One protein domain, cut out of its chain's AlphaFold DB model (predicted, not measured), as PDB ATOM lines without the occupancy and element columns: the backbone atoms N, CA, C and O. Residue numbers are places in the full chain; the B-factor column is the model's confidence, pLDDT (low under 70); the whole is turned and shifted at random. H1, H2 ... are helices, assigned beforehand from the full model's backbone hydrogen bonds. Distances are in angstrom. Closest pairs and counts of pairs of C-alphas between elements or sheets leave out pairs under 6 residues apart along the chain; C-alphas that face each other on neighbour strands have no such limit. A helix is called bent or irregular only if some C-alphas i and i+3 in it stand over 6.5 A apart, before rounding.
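This is residues 88 to 156 of the 394 residues of the protein "Hypothetical protein" of Pyramimonas obovata (UniProt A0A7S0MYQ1). A small, rounded cluster of six helices: the long H4 runs along one side, H2 lies on the opposite side, and H5 and H6 fill the space between them near the middle. H1 covers this middle from a further side, H3 sits at one end near H2 and H6, and the link of residues 133 to 141 loops round the other end. The printed part has 69 residues, with six named helices in the order H1 to H6 and no named strand, and its class is all helix. It is compact, with a radius of gyration of the C-alphas of 11.0 A, and spans 30 by 25 by 18 A.

Begin at H1, residues 88 to 93, and go on to H2, residues 99 to 108: they only just touch, with 3 pairs of C-alphas within 8 A, the closest those of Ser 89 and Phe 102 at 6.9 A. They run opposite ways at a steep tilt of 48 degrees. H3, residues 110 to 114, is close to H2 but not clearly touching, the closest C-alphas being those of Leu 106 and Val 112 at 7.2 A. Next comes H4, residues 117 to 132, which is apart from H2. Look then at H5, residues 142 to 148: it touches H2, the closest C-alphas being those of Ile 105 and Thr 147 at 5.5 A, at a steep tilt of 46 degrees, the same way. H5 only just touches H4, with 3 pairs of C-alphas within 8 A, through residues 128 to 132 of H4 alone; the closest are those of Gln 129 and Val 142 at 6.6 A, and the lines are about perpendicular at 74 degrees. H6, residues 150 to 153, touches residues 120 to 125 of H4 alone, the closest C-alphas being those of Val 121 and Leu 153 at 5.9 A. In H1, H2 and H5 every O i to N i+4 pair is within hydrogen-bond range; in H4 it is 10 of 12, in H3 0 of 1 with 1 of 2 O i to N i+3 pairs, and H6 is too short for an i+4 pair.

Find C-alpha 88 at (6.120, 27.872, -27.027), where H1 begins. H2 is 14.4 A long and H5 10.0 A. H4 starts at C-alpha 117, (9.006, 22.975, -30.251), and runs 20.4 A; it is only just irregular, C-alphas 119 and 122 being 6.9 A apart. H6 ends at C-alpha 153, (17.133, 27.769, -27.396).

The C-alphas farthest apart are those of Asn 114 and Gly 135, 30.1 A. The printed part has no cut and no long link. No printed residue is under 70 in pLDDT.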
ATOM      1  N   LEU A  88       4.817  27.497 -27.578       91.19
ATOM      2  CA  LEU A  88       6.120  27.872 -27.027       91.19
ATOM      3  C   LEU A  88       5.987  28.547 -25.648       91.19
ATOM      4  O   LEU A  88       6.859  28.373 -24.802       91.19
ATOM      5  N   SER A  89       4.898  29.292 -25.418       92.94
ATOM      6  CA  SER A  89       4.634  29.935 -24.128       92.94
ATOM      7  C   SER A  89       4.381  28.894 -23.040       92.94
ATOM      8  O   SER A  89       5.010  28.962 -21.989       92.94
ATOM      9  N   ASP A  90       3.546  27.885 -23.314       93.94
ATOM     10  CA  ASP A  90       3.211  26.829 -22.349       93.94
ATOM     11  C   ASP A  90       4.463  26.044 -21.935       93.94
ATOM     12  O   ASP A  90       4.767  25.925 -20.749       93.94
ATOM     13  N   VAL A  91       5.258  25.604 -22.917       93.94
ATOM     14  CA  VAL A  91       6.493  24.833 -22.687       93.94
ATOM     15  C   VAL A  91       7.532  25.626 -21.883       93.94
ATOM     16  O   VAL A  91       8.251  25.050 -21.065       93.94
ATOM     17  N   LEU A  92       7.627  26.945 -22.082       95.00
ATOM     18  CA  LEU A  92       8.527  27.796 -21.296       95.00
ATOM     19  C   LEU A  92       7.973  28.072 -19.887       95.00
ATOM     20  O   LEU A  92       8.737  28.029 -18.918       95.00
ATOM     21  N   LYS A  93       6.657  28.266 -19.737       94.19
ATOM     22  CA  LYS A  93       5.984  28.423 -18.434       94.19
ATOM     23  C   LYS A  93       6.112  27.177 -17.559       94.19
ATOM     24  O   LYS A  93       6.400  27.299 -16.372       94.19
ATOM     25  N   GLU A  94       6.034  25.979 -18.143       93.19
ATOM     26  CA  GLU A  94       6.352  24.716 -17.454       93.19
ATOM     27  C   GLU A  94       7.795  24.652 -16.914       93.19
ATOM     28  O   GLU A  94       8.098  23.818 -16.061       93.19
ATOM     29  N   ARG A  95       8.711  25.490 -17.417       91.50
ATOM     30  CA  ARG A  95      10.097  25.619 -16.932       91.50
ATOM     31  C   ARG A  95      10.310  26.861 -16.053       91.50
ATOM     32  O   ARG A  95      11.451  27.205 -15.762       91.50
ATOM     33  N   GLY A  96       9.226  27.498 -15.602       94.38
ATOM     34  CA  GLY A  96       9.239  28.620 -14.661       94.38
ATOM     35  C   GLY A  96       9.358  30.009 -15.295       94.38
ATOM     36  O   GLY A  96       9.529  30.975 -14.560       94.38
ATOM     37  N   VAL A  97       9.276  30.127 -16.626       96.62
ATOM     38  CA  VAL A  97       9.341  31.421 -17.324       96.62
ATOM     39  C   VAL A  97       8.038  32.202 -17.118       96.62
ATOM     40  O   VAL A  97       6.961  31.686 -17.414       96.62
ATOM     41  N   THR A  98       8.117  33.445 -16.633       97.38
ATOM     42  CA  THR A  98       6.937  34.325 -16.469       97.38
ATOM     43  C   THR A  98       6.479  34.949 -17.796       97.38
ATOM     44  O   THR A  98       7.189  34.898 -18.799       97.38
ATOM     45  N   ASP A  99       5.300  35.578 -17.828       96.44
ATOM     46  CA  ASP A  99       4.805  36.292 -19.019       96.44
ATOM     47  C   ASP A  99       5.695  37.491 -19.414       96.44
ATOM     48  O   ASP A  99       5.929  37.746 -20.601       96.44
ATOM     49  N   GLU A 100       6.267  38.193 -18.434       96.38
ATOM     50  CA  GLU A 100       7.235  39.274 -18.652       96.38
ATOM     51  C   GLU A 100       8.553  38.731 -19.218       96.38
ATOM     52  O   GLU A 100       9.091  39.271 -20.187       96.38
ATOM     53  N   GLN A 101       9.053  37.625 -18.655       97.06
ATOM     54  CA  GLN A 101      10.252  36.947 -19.148       97.06
ATOM     55  C   GLN A 101      10.052  36.408 -20.572       97.06
ATOM     56  O   GLN A 101      10.918  36.594 -21.425       97.06
ATOM     57  N   PHE A 102       8.897  35.803 -20.862       96.69
ATOM     58  CA  PHE A 102       8.539  35.322 -22.197       96.69
ATOM     59  C   PHE A 102       8.506  36.461 -23.223       96.69
ATOM     60  O   PHE A 102       9.059  36.327 -24.315       96.69
ATOM     61  N   SER A 103       7.947  37.614 -22.848       96.06
ATOM     62  CA  SER A 103       7.943  38.815 -23.692       96.06
ATOM     63  C   SER A 103       9.369  39.283 -24.023       96.06
ATOM     64  O   SER A 103       9.685  39.534 -25.186       96.06
ATOM     65  N   LEU A 104      10.264  39.309 -23.027       95.38
ATOM     66  CA  LEU A 104      11.673  39.687 -23.199       95.38
ATOM     67  C   LEU A 104      12.480  38.661 -24.025       95.38
ATOM     68  O   LEU A 104      13.385  39.033 -24.776       95.38
ATOM     69  N   ILE A 105      12.143  37.371 -23.921       95.19
ATOM     70  CA  ILE A 105      12.709  36.297 -24.754       95.19
ATOM     71  C   ILE A 105      12.360  36.528 -26.229       95.19
ATOM     72  O   ILE A 105      13.251  36.433 -27.076       95.19
ATOM     73  N   LEU A 106      11.103  36.870 -26.536       94.44
ATOM     74  CA  LEU A 106      10.656  37.154 -27.904       94.44
ATOM     75  C   LEU A 106      11.253  38.449 -28.471       94.44
ATOM     76  O   LEU A 106      11.625  38.473 -29.640       94.44
ATOM     77  N   GLU A 107      11.401  39.499 -27.661       93.19
ATOM     78  CA  GLU A 107      12.063  40.748 -28.071       93.19
ATOM     79  C   GLU A 107      13.524  40.500 -28.495       93.19
ATOM     80  O   GLU A 107      13.986  40.985 -29.529       93.19
ATOM     81  N   ARG A 108      14.256  39.704 -27.708       91.19
ATOM     82  CA  ARG A 108      15.696  39.451 -27.893       91.19
ATOM     83  C   ARG A 108      16.018  38.300 -28.844       91.19
ATOM     84  O   ARG A 108      17.134  38.234 -29.362       91.19
ATOM     85  N   ASN A 109      15.093  37.369 -29.051       93.06
ATOM     86  CA  ASN A 109      15.231  36.264 -29.996       93.06
ATOM     87  C   ASN A 109      13.905  36.001 -30.733       93.06
ATOM     88  O   ASN A 109      13.300  34.948 -30.532       93.06
ATOM     89  N   PRO A 110      13.447  36.916 -31.610       90.69
ATOM     90  CA  PRO A 110      12.170  36.760 -32.307       90.69
ATOM     91  C   PRO A 110      12.133  35.512 -33.199       90.69
ATOM     92  O   PRO A 110      11.072  34.930 -33.402       90.69
ATOM     93  N   ASP A 111      13.290  35.045 -33.680       88.81
ATOM     94  CA  ASP A 111      13.403  33.858 -34.534       88.81
ATOM     95  C   ASP A 111      12.978  32.554 -33.832       88.81
ATOM     96  O   ASP A 111      12.659  31.575 -34.511       88.81
ATOM     97  N   VAL A 112      12.943  32.526 -32.490       89.25
ATOM     98  CA  VAL A 112      12.615  31.326 -31.699       89.25
ATOM     99  C   VAL A 112      11.220  30.772 -32.003       89.25
ATOM    100  O   VAL A 112      11.022  29.560 -31.928       89.25
ATOM    101  N   VAL A 113      10.270  31.617 -32.428       88.06
ATOM    102  CA  VAL A 113       8.908  31.179 -32.793       88.06
ATOM    103  C   VAL A 113       8.878  30.283 -34.035       88.06
ATOM    104  O   VAL A 113       7.895  29.585 -34.260       88.06
ATOM    105  N   ASN A 114       9.953  30.285 -34.829       88.38
ATOM    106  CA  ASN A 114      10.107  29.442 -36.014       88.38
ATOM    107  C   ASN A 114      10.796  28.097 -35.710       88.38
ATOM    108  O   ASN A 114      10.915  27.265 -36.608       88.38
ATOM    109  N   SER A 115      11.292  27.888 -34.482       88.25
ATOM    110  CA  SER A 115      11.960  26.639 -34.090       88.25
ATOM    111  C   SER A 115      10.941  25.535 -33.821       88.25
ATOM    112  O   SER A 115       9.878  25.777 -33.243       88.25
ATOM    113  N   SER A 116      11.270  24.291 -34.179       90.88
ATOM    114  CA  SER A 116      10.413  23.153 -33.832       90.88
ATOM    115  C   SER A 116      10.366  22.960 -32.314       90.88
ATOM    116  O   SER A 116      11.362  22.581 -31.697       90.88
ATOM    117  N   ILE A 117       9.195  23.169 -31.700       91.56
ATOM    118  CA  ILE A 117       9.006  22.975 -30.251       91.56
ATOM    119  C   ILE A 117       9.425  21.552 -29.845       91.56
ATOM    120  O   ILE A 117      10.149  21.369 -28.869       91.56
ATOM    121  N   ARG A 118       9.038  20.550 -30.644       90.50
ATOM    122  CA  ARG A 118       9.310  19.131 -30.383       90.50
ATOM    123  C   ARG A 118      10.741  18.696 -30.713       90.50
ATOM    124  O   ARG A 118      11.297  17.897 -29.968       90.50
ATOM    125  N   GLU A 119      11.312  19.147 -31.833       88.12
ATOM    126  CA  GLU A 119      12.628  18.661 -32.299       88.12
ATOM    127  C   GLU A 119      13.810  19.521 -31.829       88.12
ATOM    128  O   GLU A 119      14.936  19.028 -31.796       88.12
ATOM    129  N   GLU A 120      13.574  20.779 -31.442       90.12
ATOM    130  CA  GLU A 120      14.623  21.726 -31.040       90.12
ATOM    131  C   GLU A 120      14.436  22.194 -29.592       90.12
ATOM    132  O   GLU A 120      15.310  21.967 -28.755       90.12
ATOM    133  N   VAL A 121      13.291  22.812 -29.270       93.19
ATOM    134  CA  VAL A 121      13.116  23.534 -27.996       93.19
ATOM    135  C   VAL A 121      13.020  22.586 -26.799       93.19
ATOM    136  O   VAL A 121      13.785  22.740 -25.850       93.19
ATOM    137  N   ILE A 122      12.139  21.579 -26.825       93.69
ATOM    138  CA  ILE A 122      11.969  20.626 -25.712       93.69
ATOM    139  C   ILE A 122      13.270  19.852 -25.411       93.69
ATOM    140  O   ILE A 122      13.706  19.877 -24.256       93.69
ATOM    141  N   PRO A 123      13.967  19.234 -26.393       92.81
ATOM    142  CA  PRO A 123      15.263  18.595 -26.146       92.81
ATOM    143  C   PRO A 123      16.301  19.555 -25.556       92.81
ATOM    144  O   PRO A 123      17.082  19.169 -24.679       92.81
ATOM    145  N   ARG A 124      16.296  20.819 -25.996       93.38
ATOM    146  CA  ARG A 124      17.212  21.842 -25.493       93.38
ATOM    147  C   ARG A 124      16.900  22.256 -24.052       93.38
ATOM    148  O   ARG A 124      17.827  22.354 -23.249       93.38
ATOM    149  N   LEU A 125      15.627  22.429 -23.698       94.88
ATOM    150  CA  LEU A 125      15.190  22.687 -22.320       94.88
ATOM    151  C   LEU A 125      15.535  21.517 -21.393       94.88
ATOM    152  O   LEU A 125      16.043  21.736 -20.296       94.88
ATOM    153  N   ASN A 126      15.351  20.278 -21.853       95.12
ATOM    154  CA  ASN A 126      15.717  19.082 -21.093       95.12
ATOM    155  C   ASN A 126      17.241  18.983 -20.871       95.12
ATOM    156  O   ASN A 126      17.683  18.616 -19.783       95.12
ATOM    157  N   TYR A 127      18.062  19.379 -21.853       94.00
ATOM    158  CA  TYR A 127      19.512  19.511 -21.664       94.00
ATOM    159  C   TYR A 127      19.879  20.596 -20.639       94.00
ATOM    160  O   TYR A 127      20.788  20.399 -19.833       94.00
ATOM    161  N   MET A 128      19.185  21.737 -20.657       94.19
ATOM    162  CA  MET A 128      19.421  22.834 -19.713       94.19
ATOM    163  C   MET A 128      19.025  22.450 -18.284       94.19
ATOM    164  O   MET A 128      19.804  22.685 -17.365       94.19
ATOM    165  N   GLN A 129      17.898  21.759 -18.111       94.88
ATOM    166  CA  GLN A 129      17.496  21.163 -16.837       94.88
ATOM    167  C   GLN A 129      18.547  20.159 -16.329       94.88
ATOM    168  O   GLN A 129      18.990  20.259 -15.186       94.88
ATOM    169  N   TYR A 130      19.034  19.263 -17.196       94.88
ATOM    170  CA  TYR A 130      20.125  18.336 -16.869       94.88
ATOM    171  C   TYR A 130      21.410  19.063 -16.422       94.88
ATOM    172  O   TYR A 130      22.089  18.599 -15.508       94.88
ATOM    173  N   LEU A 131      21.773  20.194 -17.041       93.19
ATOM    174  CA  LEU A 131      22.936  20.992 -16.627       93.19
ATOM    175  C   LEU A 131      22.712  21.705 -15.284       93.19
ATOM    176  O   LEU A 131      23.610  21.713 -14.440       93.19
ATOM    177  N   HIS A 132      21.519  22.260 -15.068       94.88
ATOM    178  CA  HIS A 132      21.122  22.885 -13.807       94.88
ATOM    179  C   HIS A 132      21.185  21.877 -12.641       94.88
ATOM    180  O   HIS A 132      21.795  22.162 -11.612       94.88
ATOM    181  N   GLU A 133      20.706  20.645 -12.837       94.25
ATOM    182  CA  GLU A 133      20.826  19.533 -11.872       94.25
ATOM    183  C   GLU A 133      22.275  19.085 -11.597       94.25
ATOM    184  O   GLU A 133      22.543  18.418 -10.595       94.25
ATOM    185  N   LYS A 134      23.229  19.441 -12.466       92.75
ATOM    186  CA  LYS A 134      24.673  19.253 -12.237       92.75
ATOM    187  C   LYS A 134      25.356  20.465 -11.597       92.75
ATOM    188  O   LYS A 134      26.547  20.382 -11.311       92.75
ATOM    189  N   GLY A 135      24.626  21.552 -11.338       91.94
ATOM    190  CA  GLY A 135      25.164  22.789 -10.766       91.94
ATOM    191  C   GLY A 135      25.925  23.669 -11.764       91.94
ATOM    192  O   GLY A 135      26.547  24.647 -11.358       91.94
ATOM    193  N   GLU A 136      25.861  23.367 -13.064       90.00
ATOM    194  CA  GLU A 136      26.615  24.068 -14.123       90.00
ATOM    195  C   GLU A 136      26.048  25.475 -14.434       90.00
ATOM    196  O   GLU A 136      26.580  26.185 -15.280       90.00
ATOM    197  N   PHE A 137      24.959  25.875 -13.765       88.75
ATOM    198  CA  PHE A 137      24.301  27.188 -13.887       88.75
ATOM    199  C   PHE A 137      24.704  28.162 -12.758       88.75
ATOM    200  O   PHE A 137      24.168  29.260 -12.659       88.75
ATOM    201  N   PHE A 138      25.635  27.772 -11.874       86.81
ATOM    202  CA  PHE A 138      26.199  28.625 -10.810       86.81
ATOM    203  C   PHE A 138      25.171  29.284  -9.859       86.81
ATOM    204  O   PHE A 138      25.472  30.289  -9.216       86.81
ATOM    205  N   GLY A 139      23.977  28.694  -9.730       88.00
ATOM    206  CA  GLY A 139      22.879  29.186  -8.888       88.00
ATOM    207  C   GLY A 139      21.797  29.986  -9.624       88.00
ATOM    208  O   GLY A 139      20.800  30.338  -9.003       88.00
ATOM    209  N   GLU A 140      21.957  30.247 -10.925       93.88
ATOM    210  CA  GLU A 140      20.908  30.823 -11.777       93.88
ATOM    211  C   GLU A 140      19.846  29.762 -12.125       93.88
ATOM    212  O   GLU A 140      20.176  28.596 -12.366       93.88
ATOM    213  N   SER A 141      18.566  30.149 -12.162       95.56
ATOM    214  CA  SER A 141      17.497  29.238 -12.581       95.56
ATOM    215  C   SER A 141      17.509  29.020 -14.100       95.56
ATOM    216  O   SER A 141      18.042  29.828 -14.866       95.56
ATOM    217  N   VAL A 142      16.876  27.940 -14.569       95.31
ATOM    218  CA  VAL A 142      16.729  27.690 -16.013       95.31
ATOM    219  C   VAL A 142      15.952  28.825 -16.698       95.31
ATOM    220  O   VAL A 142      16.352  29.259 -17.777       95.31
ATOM    221  N   ALA A 143      14.898  29.348 -16.063       96.50
ATOM    222  CA  ALA A 143      14.094  30.451 -16.590       96.50
ATOM    223  C   ALA A 143      14.894  31.759 -16.717       96.50
ATOM    224  O   ALA A 143      14.854  32.410 -17.766       96.50
ATOM    225  N   ASP A 144      15.672  32.115 -15.692       95.94
ATOM    226  CA  ASP A 144      16.498  33.329 -15.697       95.94
ATOM    227  C   ASP A 144      17.598  33.241 -16.760       95.94
ATOM    228  O   ASP A 144      17.760  34.165 -17.564       95.94
ATOM    229  N   TYR A 145      18.267  32.086 -16.863       95.31
ATOM    230  CA  TYR A 145      19.294  31.842 -17.876       95.31
ATOM    231  C   TYR A 145      18.740  31.980 -19.304       95.31
ATOM    232  O   TYR A 145      19.367  32.613 -20.157       95.31
ATOM    233  N   ILE A 146      17.555  31.417 -19.585       95.44
ATOM    234  CA  ILE A 146      16.892  31.558 -20.895       95.44
ATOM    235  C   ILE A 146      16.536  33.025 -21.154       95.44
ATOM    236  O   ILE A 146      16.795  33.532 -22.241       95.44
ATOM    237  N   THR A 147      15.989  33.726 -20.160       95.56
ATOM    238  CA  THR A 147      15.613  35.148 -20.262       95.56
ATOM    239  C   THR A 147      16.821  36.044 -20.554       95.56
ATOM    240  O   THR A 147      16.751  37.001 -21.336       95.56
ATOM    241  N   ARG A 148      17.962  35.721 -19.942       94.50
ATOM    242  CA  ARG A 148      19.233  36.416 -20.132       94.50
ATOM    243  C   ARG A 148      19.856  36.101 -21.492       94.50
ATOM    244  O   ARG A 148      20.271  37.019 -22.194       94.50
ATOM    245  N   GLN A 149      19.881  34.832 -21.899       93.88
ATOM    246  CA  GLN A 149      20.487  34.374 -23.153       93.88
ATOM    247  C   GLN A 149      19.501  33.581 -24.036       93.88
ATOM    248  O   GLN A 149      19.721  32.397 -24.290       93.88
ATOM    249  N   PRO A 150      18.448  34.197 -24.604       94.44
ATOM    250  CA  PRO A 150      17.363  33.465 -25.280       94.44
ATOM    251  C   PRO A 150      17.770  32.786 -26.593       94.44
ATOM    252  O   PRO A 150      17.084  31.888 -27.079       94.44
ATOM    253  N   SER A 151      18.927  33.150 -27.152       93.56
ATOM    254  CA  SER A 151      19.560  32.409 -28.255       93.56
ATOM    255  C   SER A 151      20.047  31.009 -27.854       93.56
ATOM    256  O   SER A 151      20.327  30.190 -28.722       93.56
ATOM    257  N   CYS A 152      20.090  30.692 -26.554       93.56
ATOM    258  CA  CYS A 152      20.406  29.355 -26.061       93.56
ATOM    259  C   CYS A 152      19.384  28.285 -26.472       93.56
ATOM    260  O   CYS A 152      19.710  27.106 -26.364       93.56
ATOM    261  N   LEU A 153      18.186  28.675 -26.928       92.88
ATOM    262  CA  LEU A 153      17.133  27.769 -27.396       92.88
ATOM    263  C   LEU A 153      17.343  27.282 -28.845       92.88
ATOM    264  O   LEU A 153      16.695  26.325 -29.257       92.88
ATOM    265  N   GLU A 154      18.251  27.893 -29.617       88.12
ATOM    266  CA  GLU A 154      18.520  27.508 -31.011       88.12
ATOM    267  C   GLU A 154      19.284  26.169 -31.099       88.12
ATOM    268  O   GLU A 154      20.502  26.137 -30.925       88.12
ATOM    269  N   GLN A 155      18.618  25.058 -31.441       85.06
ATOM    270  CA  GLN A 155      19.294  23.760 -31.630       85.06
ATOM    271  C   GLN A 155      18.864  23.021 -32.911       85.06
ATOM    272  O   GLN A 155      18.666  21.807 -32.926       85.06
ATOM    273  N   ARG A 156      18.775  23.757 -34.023       84.94
ATOM    274  CA  ARG A 156      18.332  23.225 -35.316       84.94
ATOM    275  C   ARG A 156      19.326  22.266 -35.974       84.94
ATOM    276  O   ARG A 156      20.407  22.673 -36.410       84.94
TER     277      ARG A 156